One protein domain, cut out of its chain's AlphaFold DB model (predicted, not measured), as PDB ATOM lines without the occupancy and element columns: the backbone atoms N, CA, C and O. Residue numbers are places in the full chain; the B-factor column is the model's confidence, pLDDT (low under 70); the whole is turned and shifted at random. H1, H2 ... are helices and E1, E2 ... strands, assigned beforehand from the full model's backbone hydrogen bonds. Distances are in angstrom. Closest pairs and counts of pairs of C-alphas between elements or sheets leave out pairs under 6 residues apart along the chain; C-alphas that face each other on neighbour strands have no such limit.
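Overview. This is residues 282 to 385 of the 940 residues of an uncharacterized protein of Pseudidiomarina aestuarii (UniProt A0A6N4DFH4). A small three-stranded sheet has H4 over it and H1 near one end of H4, while the long helix H5 starts beside E1 and runs on beyond the sheet. The short H2 and H3 sit at the sheet's margin, and the long link before them loops out around residues 314 to 321. The printed part has 104 residues, in the order E1 E2 H1 H2 H3 H4 E3 H5; the mixed sheet runs E2 E1 E3, and the class is mixed, helices and strands. It is compact, radius of gyration of the C-alphas 14.9 A, spanning 40 by 38 by 22 A.

Along the chain. E1 is residues 282 to 287, from C-alpha 282 at (-6.481, 34.160, 14.792); E2 is 290 to 295, 16.2 A; E3 is 362 to 365. H4 is 344 to 357, 18.8 A; H1 298 to 309, 16.0 A; H2 328 to 333; H3 335 to 338. H5, 367 to 384, 25.9 A, ends at C-alpha 384 (-3.698, 24.079, -17.063).

Arrangement. The hairpin E1 and E2 is antiparallel, with N 285 and O 292 2.9 A apart; E1 and E3 are parallel, with N 284 and O 364 2.9 A apart. H1 and H4 on one face of the sheet make two layers. H4, over E1 and E3 at a height of 9.1 A, touches H5 at a steep tilt of 41 degrees, opposite ways, closest C-alphas Pro 344 and Leu 373, 6.4 A. H1 and H4 only just touch, with 3 pairs of C-alphas within 8 A, closest Ala 304 and Leu 356, 6.7 A. H1 touches H2, closest C-alphas Ile 309 and Gly 329, 4.2 A. H3 touches H4 only at the corner, closest C-alphas His 338 and Pro 344, 5.2 A. H2 and H3 only graze the sheet. Every O i to N i+4 pair is within hydrogen-bond range in H1 and H5, 8 of 10 in H4 and 0 of 2 in H2, where 2 of 3 O i to N i+3 pairs are; H3 is too short for an i+4 pair.

Size, cuts and confidence. The C-alphas of Leu 299 and Ala 385, the two farthest apart, are 45.6 A apart. The printed part has no cut; H1 to H2 is a long link of 18 residues. The mean pLDDT of the printed part is 91.9, and residues 316 to 318 are under 70.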
ATOM      1  N   ILE A 282      -5.727  34.972  15.747       97.12
ATOM      2  CA  ILE A 282      -6.481  34.160  14.792       97.12
ATOM      3  C   ILE A 282      -5.472  33.360  13.974       97.12
ATOM      4  O   ILE A 282      -4.616  33.944  13.318       97.12
ATOM      5  N   ARG A 283      -5.563  32.026  13.970       97.38
ATOM      6  CA  ARG A 283      -4.670  31.176  13.161       97.38
ATOM      7  C   ARG A 283      -5.390  30.624  11.938       97.38
ATOM      8  O   ARG A 283      -6.378  29.902  12.084       97.38
ATOM      9  N   LEU A 284      -4.858  30.903  10.750       97.75
ATOM     10  CA  LEU A 284      -5.299  30.306   9.486       97.75
ATOM     11  C   LEU A 284      -4.505  29.029   9.220       97.75
ATOM     12  O   LEU A 284      -3.279  29.050   9.268       97.75
ATOM     13  N   TYR A 285      -5.181  27.919   8.928       97.12
ATOM     14  CA  TYR A 285      -4.543  26.618   8.704       97.12
ATOM     15  C   TYR A 285      -5.205  25.843   7.559       97.12
ATOM     16  O   TYR A 285      -6.327  26.135   7.153       97.12
ATOM     17  N   ALA A 286      -4.535  24.824   7.022       95.94
ATOM     18  CA  ALA A 286      -5.119  23.980   5.981       95.94
ATOM     19  C   ALA A 286      -6.133  22.981   6.569       95.94
ATOM     20  O   ALA A 286      -5.784  22.156   7.414       95.94
ATOM     21  N   LYS A 287      -7.379  22.997   6.081       94.75
ATOM     22  CA  LYS A 287      -8.446  22.064   6.480       94.75
ATOM     23  C   LYS A 287      -9.032  21.365   5.251       94.75
ATOM     24  O   LYS A 287     -10.043  21.784   4.691       94.75
ATOM     25  N   GLY A 288      -8.398  20.271   4.829       90.75
ATOM     26  CA  GLY A 288      -8.827  19.519   3.644       90.75
ATOM     27  C   GLY A 288      -8.635  20.333   2.360       90.75
ATOM     28  O   GLY A 288      -7.498  20.619   1.992       90.75
ATOM     29  N   GLU A 289      -9.727  20.689   1.682       90.12
ATOM     30  CA  GLU A 289      -9.746  21.577   0.499       90.12
ATOM     31  C   GLU A 289     -10.013  23.052   0.848       90.12
ATOM     32  O   GLU A 289     -10.025  23.916  -0.030       90.12
ATOM     33  N   ARG A 290     -10.201  23.354   2.137       94.88
ATOM     34  CA  ARG A 290     -10.551  24.687   2.626       94.88
ATOM     35  C   ARG A 290      -9.468  25.295   3.513       94.88
ATOM     36  O   ARG A 290      -8.635  24.586   4.082       94.88
ATOM     37  N   ILE A 291      -9.530  26.611   3.666       97.00
ATOM     38  CA  ILE A 291      -8.816  27.358   4.699       97.00
ATOM     39  C   ILE A 291      -9.633  27.243   5.991       97.00
ATOM     40  O   ILE A 291     -10.813  27.579   6.034       97.00
ATOM     41  N   GLY A 292      -9.034  26.679   7.034       96.12
ATOM     42  CA  GLY A 292      -9.597  26.623   8.377       96.12
ATOM     43  C   GLY A 292      -9.155  27.821   9.207       96.12
ATOM     44  O   GLY A 292      -8.061  28.347   9.008       96.12
ATOM     45  N   ILE A 293      -9.987  28.216  10.170       96.06
ATOM     46  CA  ILE A 293      -9.667  29.270  11.133       96.06
ATOM     47  C   ILE A 293      -9.754  28.694  12.542       96.06
ATOM     48  O   ILE A 293     -10.694  27.964  12.863       96.06
ATOM     49  N   ARG A 294      -8.752  28.989  13.370       95.81
ATOM     50  CA  ARG A 294      -8.737  28.673  14.797       95.81
ATOM     51  C   ARG A 294      -8.720  29.969  15.601       95.81
ATOM     52  O   ARG A 294      -7.880  30.834  15.361       95.81
ATOM     53  N   PHE A 295      -9.626  30.043  16.570       95.81
ATOM     54  CA  PHE A 295      -9.772  31.151  17.509       95.81
ATOM     55  C   PHE A 295      -9.361  30.718  18.919       95.81
ATOM     56  O   PHE A 295      -9.440  29.535  19.253       95.81
ATOM     57  N   PHE A 296      -8.953  31.686  19.738       94.62
ATOM     58  CA  PHE A 296      -8.566  31.483  21.143       94.62
ATOM     59  C   PHE A 296      -9.484  32.233  22.126       94.62
ATOM     60  O   PHE A 296      -9.353  32.093  23.339       94.62
ATOM     61  N   CYS A 297     -10.442  33.003  21.600       94.38
ATOM     62  CA  CYS A 297     -11.434  33.755  22.356       94.38
ATOM     63  C   CYS A 297     -12.781  33.739  21.622       94.38
ATOM     64  O   CYS A 297     -12.825  33.946  20.407       94.38
ATOM     65  N   GLY A 298     -13.880  33.564  22.362       90.69
ATOM     66  CA  GLY A 298     -15.231  33.582  21.797       90.69
ATOM     67  C   GLY A 298     -15.650  34.936  21.209       90.69
ATOM     68  O   GLY A 298     -16.304  34.982  20.171       90.69
ATOM     69  N   LEU A 299     -15.224  36.056  21.805       89.62
ATOM     70  CA  LEU A 299     -15.513  37.393  21.262       89.62
ATOM     71  C   LEU A 299     -14.791  37.636  19.927       89.62
ATOM     72  O   LEU A 299     -15.370  38.209  19.002       89.62
ATOM     73  N   THR A 300     -13.542  37.177  19.820       93.00
ATOM     74  CA  THR A 300     -12.753  37.234  18.580       93.00
ATOM     75  C   THR A 300     -13.385  36.369  17.493       93.00
ATOM     76  O   THR A 300     -13.546  36.843  16.370       93.00
ATOM     77  N   GLU A 301     -13.820  35.148  17.831       93.88
ATOM     78  CA  GLU A 301     -14.568  34.275  16.917       93.88
ATOM     79  C   GLU A 301     -15.822  34.973  16.372       93.88
ATOM     80  O   GLU A 301     -16.004  35.028  15.157       93.88
ATOM     81  N   ALA A 302     -16.641  35.575  17.243       87.62
ATOM     82  CA  ALA A 302     -17.866  36.270  16.841       87.62
ATOM     83  C   ALA A 302     -17.592  37.381  15.818       87.62
ATOM     84  O   ALA A 302     -18.179  37.409  14.736       87.62
ATOM     85  N   LYS A 303     -16.679  38.296  16.159       90.62
ATOM     86  CA  LYS A 303     -16.381  39.476  15.341       90.62
ATOM     87  C   LYS A 303     -15.733  39.099  14.011       90.62
ATOM     88  O   LYS A 303     -16.163  39.579  12.964       90.62
ATOM     89  N   ALA A 304     -14.735  38.216  14.040       92.31
ATOM     90  CA  ALA A 304     -14.028  37.796  12.838       92.31
ATOM     91  C   ALA A 304     -14.942  37.024  11.876       92.31
ATOM     92  O   ALA A 304     -14.938  37.287  10.674       92.31
ATOM     93  N   MET A 305     -15.762  36.099  12.386       91.38
ATOM     94  CA  MET A 305     -16.654  35.307  11.536       91.38
ATOM     95  C   MET A 305     -17.776  36.149  10.929       91.38
ATOM     96  O   MET A 305     -18.072  35.966   9.748       91.38
ATOM     97  N   ASN A 306     -18.334  37.111  11.671       86.75
ATOM     98  CA  ASN A 306     -19.313  38.058  11.126       86.75
ATOM     99  C   ASN A 306     -18.726  38.876   9.964       86.75
ATOM    100  O   ASN A 306     -19.378  39.028   8.932       86.75
ATOM    101  N   GLN A 307     -17.474  39.325  10.094       90.38
ATOM    102  CA  GLN A 307     -16.782  40.070   9.040       90.38
ATOM    103  C   GLN A 307     -16.494  39.214   7.794       90.38
ATOM    104  O   GLN A 307     -16.565  39.702   6.665       90.38
ATOM    105  N   LEU A 308     -16.140  37.938   7.977       93.00
ATOM    106  CA  LEU A 308     -15.724  37.071   6.873       93.00
ATOM    107  C   LEU A 308     -16.892  36.427   6.123       93.00
ATOM    108  O   LEU A 308     -16.836  36.367   4.895       93.00
ATOM    109  N   ILE A 309     -17.908  35.931   6.836       89.62
ATOM    110  CA  ILE A 309     -19.011  35.129   6.278       89.62
ATOM    111  C   ILE A 309     -20.077  36.007   5.615       89.62
ATOM    112  O   ILE A 309     -20.597  35.628   4.564       89.62
ATOM    113  N   GLY A 310     -20.380  37.173   6.188       85.06
ATOM    114  CA  GLY A 310     -21.447  38.048   5.703       85.06
ATOM    115  C   GLY A 310     -22.844  37.420   5.796       85.06
ATOM    116  O   GLY A 310     -23.099  36.525   6.603       85.06
ATOM    117  N   GLU A 311     -23.764  37.912   4.966       84.12
ATOM    118  CA  GLU A 311     -25.167  37.494   4.968       84.12
ATOM    119  C   GLU A 311     -25.382  36.060   4.462       84.12
ATOM    120  O   GLU A 311     -24.614  35.525   3.649       84.12
ATOM    121  N   LYS A 312     -26.463  35.439   4.945       84.62
ATOM    122  CA  LYS A 312     -26.925  34.133   4.477       84.62
ATOM    123  C   LYS A 312     -27.563  34.280   3.096       84.62
ATOM    124  O   LYS A 312     -28.347  35.195   2.866       84.62
ATOM    125  N   LEU A 313     -27.233  33.364   2.194       81.94
ATOM    126  CA  LEU A 313     -27.798  33.306   0.852       81.94
ATOM    127  C   LEU A 313     -29.007  32.369   0.842       81.94
ATOM    128  O   LEU A 313     -28.984  31.296   1.453       81.94
ATOM    129  N   TYR A 314     -30.052  32.780   0.132       76.75
ATOM    130  CA  TYR A 314     -31.285  32.020  -0.037       76.75
ATOM    131  C   TYR A 314     -31.565  31.870  -1.527       76.75
ATOM    132  O   TYR A 314     -31.599  32.864  -2.249       76.75
ATOM    133  N   SER A 315     -31.748  30.633  -1.985       75.12
ATOM    134  CA  SER A 315     -32.164  30.376  -3.364       75.12
ATOM    135  C   SER A 315     -33.556  30.958  -3.600       75.12
ATOM    136  O   SER A 315     -34.451  30.776  -2.776       75.12
ATOM    137  N   THR A 316     -33.733  31.634  -4.729       68.25
ATOM    138  CA  THR A 316     -34.996  32.245  -5.158       68.25
ATOM    139  C   THR A 316     -35.519  31.549  -6.411       68.25
ATOM    140  O   THR A 316     -34.875  30.650  -6.958       68.25
ATOM    141  N   HIS A 317     -36.691  31.963  -6.895       62.06
ATOM    142  CA  HIS A 317     -37.205  31.491  -8.181       62.06
ATOM    143  C   HIS A 317     -36.281  31.837  -9.362       62.06
ATOM    144  O   HIS A 317     -36.307  31.144 -10.373       62.06
ATOM    145  N   GLU A 318     -35.438  32.857  -9.239       67.56
ATOM    146  CA  GLU A 318     -34.544  33.291 -10.317       67.56
ATOM    147  C   GLU A 318     -33.161  32.643 -10.227       67.56
ATOM    148  O   GLU A 318     -32.499  32.439 -11.243       67.56
ATOM    149  N   HIS A 319     -32.715  32.292  -9.017       78.56
ATOM    150  CA  HIS A 319     -31.350  31.839  -8.798       78.56
ATOM    151  C   HIS A 319     -31.257  30.738  -7.743       78.56
ATOM    152  O   HIS A 319     -31.653  30.909  -6.587       78.56
ATOM    153  N   ARG A 320     -30.657  29.609  -8.133       80.31
ATOM    154  CA  ARG A 320     -30.344  28.496  -7.236       80.31
ATOM    155  C   ARG A 320     -28.859  28.491  -6.898       80.31
ATOM    156  O   ARG A 320     -28.025  28.230  -7.762       80.31
ATOM    157  N   TYR A 321     -28.560  28.679  -5.618       86.69
ATOM    158  CA  TYR A 321     -27.195  28.596  -5.115       86.69
ATOM    159  C   TYR A 321     -26.714  27.137  -4.989       86.69
ATOM    160  O   TYR A 321     -27.498  26.248  -4.632       86.69
ATOM    161  N   PRO A 322     -25.412  26.876  -5.213       88.88
ATOM    162  CA  PRO A 322     -24.755  25.624  -4.846       88.88
ATOM    163  C   PRO A 322     -24.971  25.270  -3.372       88.88
ATOM    164  O   PRO A 322     -25.013  26.153  -2.517       88.88
ATOM    165  N   LYS A 323     -25.000  23.975  -3.028       84.56
ATOM    166  CA  LYS A 323     -25.211  23.525  -1.631       84.56
ATOM    167  C   LYS A 323     -24.178  24.089  -0.651       84.56
ATOM    168  O   LYS A 323     -24.474  24.301   0.521       84.56
ATOM    169  N   GLU A 324     -22.956  24.322  -1.123       86.19
ATOM    170  CA  GLU A 324     -21.877  24.891  -0.312       86.19
ATOM    171  C   GLU A 324     -21.997  26.419  -0.129       86.19
ATOM    172  O   GLU A 324     -21.425  26.970   0.815       86.19
ATOM    173  N   ALA A 325     -22.775  27.101  -0.978       88.50
ATOM    174  CA  ALA A 325     -22.937  28.552  -1.018       88.50
ATOM    175  C   ALA A 325     -24.028  29.057  -0.061       88.50
ATOM    176  O   ALA A 325     -24.932  29.791  -0.436       88.50
ATOM    177  N   THR A 326     -23.936  28.670   1.212       86.56
ATOM    178  CA  THR A 326     -24.938  29.061   2.222       86.56
ATOM    179  C   THR A 326     -24.823  30.518   2.672       86.56
ATOM    180  O   THR A 326     -25.797  31.078   3.157       86.56
ATOM    181  N   HIS A 327     -23.646  31.129   2.550       90.50
ATOM    182  CA  HIS A 327     -23.399  32.520   2.928       90.50
ATOM    183  C   HIS A 327     -22.456  33.174   1.926       90.50
ATOM    184  O   HIS A 327     -21.607  32.504   1.325       90.50
ATOM    185  N   ARG A 328     -22.575  34.497   1.796       92.19
ATOM    186  CA  ARG A 328     -21.869  35.291   0.789       92.19
ATOM    187  C   ARG A 328     -20.357  35.084   0.823       92.19
ATOM    188  O   ARG A 328     -19.752  34.896  -0.222       92.19
ATOM    189  N   GLY A 329     -19.738  35.102   1.993       93.38
ATOM    190  CA  GLY A 329     -18.285  35.093   2.151       93.38
ATOM    191  C   GLY A 329     -17.615  33.721   2.083       93.38
ATOM    192  O   GLY A 329     -16.389  33.651   2.130       93.38
ATOM    193  N   LEU A 330     -18.372  32.624   1.961       93.75
ATOM    194  CA  LEU A 330     -17.800  31.272   2.036       93.75
ATOM    195  C   LEU A 330     -16.868  30.919   0.866       93.75
ATOM    196  O   LEU A 330     -16.027  30.034   1.027       93.75
ATOM    197  N   GLY A 331     -16.952  31.634  -0.259       93.69
ATOM    198  CA  GLY A 331     -16.030  31.475  -1.390       93.69
ATOM    199  C   GLY A 331     -14.559  31.690  -1.009       93.69
ATOM    200  O   GLY A 331     -13.704  30.912  -1.428       93.69
ATOM    201  N   LYS A 332     -14.281  32.634  -0.095       94.75
ATOM    202  CA  LYS A 332     -12.939  32.930   0.452       94.75
ATOM    203  C   LYS A 332     -12.278  31.727   1.120       94.75
ATOM    204  O   LYS A 332     -11.071  31.674   1.282       94.75
ATOM    205  N   PHE A 333     -13.063  30.760   1.581       95.62
ATOM    206  CA  PHE A 333     -12.532  29.614   2.310       95.62
ATOM    207  C   PHE A 333     -12.105  28.482   1.373       95.62
ATOM    208  O   PHE A 333     -11.518  27.509   1.846       95.62
ATOM    209  N   LEU A 334     -12.387  28.566   0.070       94.81
ATOM    210  CA  LEU A 334     -11.946  27.580  -0.912       94.81
ATOM    211  C   LEU A 334     -10.490  27.844  -1.297       94.81
ATOM    212  O   LEU A 334     -10.189  28.871  -1.894       94.81
ATOM    213  N   MET A 335      -9.580  26.897  -1.038       95.75
ATOM    214  CA  MET A 335      -8.172  27.094  -1.417       95.75
ATOM    215  C   MET A 335      -8.003  27.281  -2.928       95.75
ATOM    216  O   MET A 335      -7.199  28.107  -3.336       95.75
ATOM    217  N   GLN A 336      -8.778  26.555  -3.743       95.81
ATOM    218  CA  GLN A 336      -8.749  26.667  -5.206       95.81
ATOM    219  C   GLN A 336      -9.105  28.084  -5.697       95.81
ATOM    220  O   GLN A 336      -8.525  28.541  -6.674       95.81
ATOM    221  N   ALA A 337      -9.970  28.825  -4.991       95.06
ATOM    222  CA  ALA A 337     -10.332  30.193  -5.375       95.06
ATOM    223  C   ALA A 337      -9.147  31.176  -5.285       95.06
ATOM    224  O   ALA A 337      -9.136  32.188  -5.977       95.06
ATOM    225  N   HIS A 338      -8.125  30.861  -4.486       96.19
ATOM    226  CA  HIS A 338      -6.913  31.672  -4.364       96.19
ATOM    227  C   HIS A 338      -5.841  31.348  -5.415       96.19
ATOM    228  O   HIS A 338      -4.804  32.001  -5.426       96.19
ATOM    229  N   LEU A 339      -6.044  30.345  -6.283       96.56
ATOM    230  CA  LEU A 339      -4.998  29.857  -7.196       96.56
ATOM    231  C   LEU A 339      -5.080  30.444  -8.617       96.56
ATOM    232  O   LEU A 339      -4.287  30.036  -9.462       96.56
ATOM    233  N   PHE A 340      -6.024  31.354  -8.895       92.25
ATOM    234  CA  PHE A 340      -6.192  31.959 -10.225       92.25
ATOM    235  C   PHE A 340      -5.072  32.934 -10.608       92.25
ATOM    236  O   PHE A 340      -4.709  32.978 -11.780       92.25
ATOM    237  N   GLY A 341      -4.564  33.711  -9.643       87.62
ATOM    238  CA  GLY A 341      -3.470  34.669  -9.846       87.62
ATOM    239  C   GLY A 341      -2.089  34.073  -9.568       87.62
ATOM    240  O   GLY A 341      -1.985  32.921  -9.148       87.62
ATOM    241  N   ASP A 342      -1.040  34.875  -9.761       88.31
ATOM    242  CA  ASP A 342       0.359  34.413  -9.714       88.31
ATOM    243  C   ASP A 342       0.875  34.103  -8.302       88.31
ATOM    244  O   ASP A 342       1.721  33.224  -8.131       88.31
ATOM    245  N   ASP A 343       0.356  34.786  -7.273       93.88
ATOM    246  CA  ASP A 343       0.700  34.505  -5.876       93.88
ATOM    247  C   ASP A 343      -0.532  34.149  -5.024       93.88
ATOM    248  O   ASP A 343      -1.289  35.033  -4.594       93.88
ATOM    249  N   PRO A 344      -0.726  32.857  -4.693       95.31
ATOM    250  CA  PRO A 344      -1.836  32.436  -3.850       95.31
ATOM    251  C   PRO A 344      -1.716  32.940  -2.405       95.31
ATOM    252  O   PRO A 344      -2.728  33.024  -1.709       95.31
ATOM    253  N   ILE A 345      -0.510  33.273  -1.928       96.31
ATOM    254  CA  ILE A 345      -0.295  33.748  -0.555       96.31
ATOM    255  C   ILE A 345      -0.754  35.197  -0.419       96.31
ATOM    256  O   ILE A 345      -1.524  35.499   0.493       96.31
ATOM    257  N   SER A 346      -0.386  36.063  -1.367       95.31
ATOM    258  CA  SER A 346      -0.912  37.431  -1.450       95.31
ATOM    259  C   SER A 346      -2.441  37.458  -1.519       95.31
ATOM    260  O   SER A 346      -3.080  38.250  -0.828       95.31
ATOM    261  N   SER A 347      -3.056  36.530  -2.262       95.75
ATOM    262  CA  SER A 347      -4.519  36.407  -2.302       95.75
ATOM    263  C   SER A 347      -5.125  36.088  -0.924       95.75
ATOM    264  O   SER A 347      -6.156  36.655  -0.555       95.75
ATOM    265  N   VAL A 348      -4.489  35.219  -0.127       96.31
ATOM    266  CA  VAL A 348      -4.935  34.926   1.249       96.31
ATOM    267  C   VAL A 348      -4.727  36.123   2.176       96.31
ATOM    268  O   VAL A 348      -5.620  36.424   2.970       96.31
ATOM    269  N   HIS A 349      -3.602  36.834   2.060       95.50
ATOM    270  CA  HIS A 349      -3.365  38.058   2.830       95.50
ATOM    271  C   HIS A 349      -4.460  39.096   2.582       95.50
ATOM    272  O   HIS A 349      -5.086  39.554   3.538       95.50
ATOM    273  N   HIS A 350      -4.782  39.353   1.314       94.75
ATOM    274  CA  HIS A 350      -5.805  40.323   0.936       94.75
ATOM    275  C   HIS A 350      -7.186  40.006   1.533       94.75
ATOM    276  O   HIS A 350      -7.864  40.884   2.064       94.75
ATOM    277  N   HIS A 351      -7.615  38.740   1.479       94.88
ATOM    278  CA  HIS A 351      -8.979  38.354   1.861       94.88
ATOM    279  C   HIS A 351      -9.155  38.022   3.349       94.88
ATOM    280  O   HIS A 351     -10.292  38.033   3.833       94.88
ATOM    281  N   PHE A 352      -8.067  37.728   4.070       95.88
ATOM    282  CA  PHE A 352      -8.104  37.394   5.496       95.88
ATOM    283  C   PHE A 352      -7.277  38.354   6.347       95.88
ATOM    284  O   PHE A 352      -7.842  39.009   7.220       95.88
ATOM    285  N   THR A 353      -5.961  38.424   6.129       93.75
ATOM    286  CA  THR A 353      -5.050  39.208   6.977       93.75
ATOM    287  C   THR A 353      -5.421  40.682   6.962       93.75
ATOM    288  O   THR A 353      -5.736  41.227   8.014       93.75
ATOM    289  N   ASP A 354      -5.501  41.304   5.790       94.75
ATOM    290  CA  ASP A 354      -5.754  42.743   5.673       94.75
ATOM    291  C   ASP A 354      -7.137  43.116   6.220       94.75
ATOM    292  O   ASP A 354      -7.306  44.133   6.896       94.75
ATOM    293  N   VAL A 355      -8.136  42.267   5.963       94.19
ATOM    294  CA  VAL A 355      -9.515  42.465   6.428       94.19
ATOM    295  C   VAL A 355      -9.607  42.396   7.952       94.19
ATOM    296  O   VAL A 355     -10.272  43.231   8.564       94.19
ATOM    297  N   LEU A 356      -8.959  41.412   8.577       95.06
ATOM    298  CA  LEU A 356      -9.040  41.187  10.022       95.06
ATOM    299  C   LEU A 356      -8.084  42.089  10.812       95.06
ATOM    300  O   LEU A 356      -8.444  42.555  11.893       95.06
ATOM    301  N   SER A 357      -6.901  42.396  10.284       92.88
ATOM    302  CA  SER A 357      -5.950  43.299  10.937       92.88
ATOM    303  C   SER A 357      -6.467  44.736  10.995       92.88
ATOM    304  O   SER A 357      -6.281  45.397  12.014       92.88
ATOM    305  N   LYS A 358      -7.245  45.188   9.998       93.12
ATOM    306  CA  LYS A 358      -7.996  46.460  10.074       93.12
ATOM    307  C   LYS A 358      -9.005  46.510  11.231       93.12
ATOM    308  O   LYS A 358      -9.368  47.592  11.671       93.12
ATOM    309  N   GLN A 359      -9.445  45.357  11.736       90.44
ATOM    310  CA  GLN A 359     -10.327  45.233  12.905       90.44
ATOM    311  C   GLN A 359      -9.546  45.050  14.222       90.44
ATOM    312  O   GLN A 359     -10.138  44.810  15.274       90.44
ATOM    313  N   GLY A 360      -8.213  45.157  14.178       91.81
ATOM    314  CA  GLY A 360      -7.331  45.038  15.336       91.81
ATOM    315  C   GLY A 360      -6.988  43.601  15.741       91.81
ATOM    316  O   GLY A 360      -6.544  43.403  16.871       91.81
ATOM    317  N   PHE A 361      -7.203  42.605  14.871       95.38
ATOM    318  CA  PHE A 361      -6.839  41.207  15.137       95.38
ATOM    319  C   PHE A 361      -5.422  40.858  14.667       95.38
ATOM    320  O   PHE A 361      -4.932  41.372  13.660       95.38
ATOM    321  N   GLU A 362      -4.794  39.916  15.370       95.38
ATOM    322  CA  GLU A 362      -3.480  39.374  15.021       95.38
ATOM    323  C   GLU A 362      -3.660  38.068  14.238       95.38
ATOM    324  O   GLU A 362      -4.039  37.035  14.798       95.38
ATOM    325  N   VAL A 363      -3.429  38.109  12.924       96.25
ATOM    326  CA  VAL A 363      -3.627  36.952  12.042       96.25
ATOM    327  C   VAL A 363      -2.307  36.226  11.807       96.25
ATOM    328  O   VAL A 363      -1.383  36.769  11.210       96.25
ATOM    329  N   LEU A 364      -2.254  34.963  12.216       95.31
ATOM    330  CA  LEU A 364      -1.108  34.076  12.047       95.31
ATOM    331  C   LEU A 364      -1.391  33.067  10.929       95.31
ATOM    332  O   LEU A 364      -2.327  32.266  11.023       95.31
ATOM    333  N   LEU A 365      -0.567  33.076   9.881       95.69
ATOM    334  CA  LEU A 365      -0.621  32.066   8.825       95.69
ATOM    335  C   LEU A 365       0.216  30.853   9.226       95.69
ATOM    336  O   LEU A 365       1.403  30.961   9.518       95.69
ATOM    337  N   ASP A 366      -0.403  29.678   9.205       95.94
ATOM    338  CA  ASP A 366       0.303  28.425   9.427       95.94
ATOM    339  C   ASP A 366       1.295  28.140   8.278       95.94
ATOM    340  O   ASP A 366       0.877  28.108   7.113       95.94
ATOM    341  N   PRO A 367       2.583  27.857   8.557       95.94
ATOM    342  CA  PRO A 367       3.553  27.497   7.522       95.94
ATOM    343  C   PRO A 367       3.096  26.330   6.632       95.94
ATOM    344  O   PRO A 367       3.372  26.313   5.429       95.94
ATOM    345  N   GLN A 368       2.342  25.375   7.189       95.19
ATOM    346  CA  GLN A 368       1.802  24.241   6.445       95.19
ATOM    347  C   GLN A 368       0.721  24.665   5.439       95.19
ATOM    348  O   GLN A 368       0.620  24.064   4.364       95.19
ATOM    349  N   LEU A 369      -0.070  25.702   5.747       96.06
ATOM    350  CA  LEU A 369      -1.027  26.286   4.803       96.06
ATOM    351  C   LEU A 369      -0.285  26.921   3.623       96.06
ATOM    352  O   LEU A 369      -0.600  26.608   2.474       96.06
ATOM    353  N   CYS A 370       0.741  27.731   3.900       95.88
ATOM    354  CA  CYS A 370       1.548  28.377   2.865       95.88
ATOM    355  C   CYS A 370       2.227  27.350   1.948       95.88
ATOM    356  O   CYS A 370       2.151  27.453   0.723       95.88
ATOM    357  N   TYR A 371       2.838  26.311   2.530       96.00
ATOM    358  CA  TYR A 371       3.430  25.211   1.767       96.00
ATOM    359  C   TYR A 371       2.396  24.506   0.879       96.00
ATOM    360  O   TYR A 371       2.646  24.262  -0.304       96.00
ATOM    361  N   ARG A 372       1.210  24.204   1.424       96.25
ATOM    362  CA  ARG A 372       0.146  23.523   0.679       96.25
ATOM    363  C   ARG A 372      -0.385  24.373  -0.477       96.25
ATOM    364  O   ARG A 372      -0.570  23.821  -1.556       96.25
ATOM    365  N   LEU A 373      -0.593  25.676  -0.280       96.50
ATOM    366  CA  LEU A 373      -1.049  26.590  -1.333       96.50
ATOM    367  C   LEU A 373      -0.036  26.688  -2.475       96.50
ATOM    368  O   LEU A 373      -0.417  26.496  -3.624       96.50
ATOM    369  N   ARG A 374       1.256  26.872  -2.173       96.12
ATOM    370  CA  ARG A 374       2.317  26.890  -3.198       96.12
ATOM    371  C   ARG A 374       2.395  25.570  -3.964       96.12
ATOM    372  O   ARG A 374       2.490  25.563  -5.190       96.12
ATOM    373  N   LYS A 375       2.303  24.442  -3.251       95.25
ATOM    374  CA  LYS A 375       2.290  23.106  -3.864       95.25
ATOM    375  C   LYS A 375       1.085  22.914  -4.789       95.25
ATOM    376  O   LYS A 375       1.247  22.375  -5.881       95.25
ATOM    377  N   LEU A 376      -0.107  23.326  -4.354       95.38
ATOM    378  CA  LEU A 376      -1.322  23.249  -5.168       95.38
ATOM    379  C   LEU A 376      -1.240  24.182  -6.375       95.38
ATOM    380  O   LEU A 376      -1.517  23.731  -7.475       95.38
ATOM    381  N   HIS A 377      -0.783  25.422  -6.197       96.25
ATOM    382  CA  HIS A 377      -0.615  26.377  -7.289       96.25
ATOM    383  C   HIS A 377       0.309  25.828  -8.383       96.25
ATOM    384  O   HIS A 377      -0.092  25.763  -9.539       96.25
ATOM    385  N   ARG A 378       1.488  25.301  -8.020       94.44
ATOM    386  CA  ARG A 378       2.392  24.653  -8.988       94.44
ATOM    387  C   ARG A 378       1.719  23.486  -9.718       94.44
ATOM    388  O   ARG A 378       1.908  23.329 -10.920       94.44
ATOM    389  N   LYS A 379       0.933  22.671  -9.006       94.19
ATOM    390  CA  LYS A 379       0.192  21.557  -9.612       94.19
ATOM    391  C   LYS A 379      -0.868  22.052 -10.600       94.19
ATOM    392  O   LYS A 379      -0.968  21.496 -11.686       94.19
ATOM    393  N   GLU A 380      -1.632  23.082 -10.247       95.12
ATOM    394  CA  GLU A 380      -2.654  23.660 -11.128       95.12
ATOM    395  C   GLU A 380      -2.033  24.354 -12.352       95.12
ATOM    396  O   GLU A 380      -2.580  24.244 -13.443       95.12
ATOM    397  N   GLN A 381      -0.855  24.979 -12.224       94.06
ATOM    398  CA  GLN A 381      -0.119  25.548 -13.365       94.06
ATOM    399  C   GLN A 381       0.284  24.479 -14.393       94.06
ATOM    400  O   GLN A 381       0.147  24.690 -15.596       94.06
ATOM    401  N   ILE A 382       0.737  23.308 -13.928       95.19
ATOM    402  CA  ILE A 382       1.007  22.161 -14.807       95.19
ATOM    403  C   ILE A 382      -0.307  21.615 -15.387       95.19
ATOM    404  O   ILE A 382      -0.395  21.321 -16.578       95.19
ATOM    405  N   ALA A 383      -1.350  21.496 -14.560       94.69
ATOM    406  CA  ALA A 383      -2.643  20.969 -14.982       94.69
ATOM    407  C   ALA A 383      -3.305  21.820 -16.076       94.69
ATOM    408  O   ALA A 383      -3.884  21.238 -16.983       94.69
ATOM    409  N   ARG A 384      -3.162  23.153 -16.047       93.44
ATOM    410  CA  ARG A 384      -3.698  24.079 -17.063       93.44
ATOM    411  C   ARG A 384      -2.936  24.080 -18.390       93.44
ATOM    412  O   ARG A 384      -3.489  24.537 -19.380       93.44
ATOM    413  N   ALA A 385      -1.683  23.627 -18.426       94.94
ATOM    414  CA  ALA A 385      -0.911  23.617 -19.668       94.94
ATOM    415  C   ALA A 385      -1.498  22.583 -20.653       94.94
ATOM    416  O   ALA A 385      -1.682  21.438 -20.241       94.94
TER     417      ALA A 385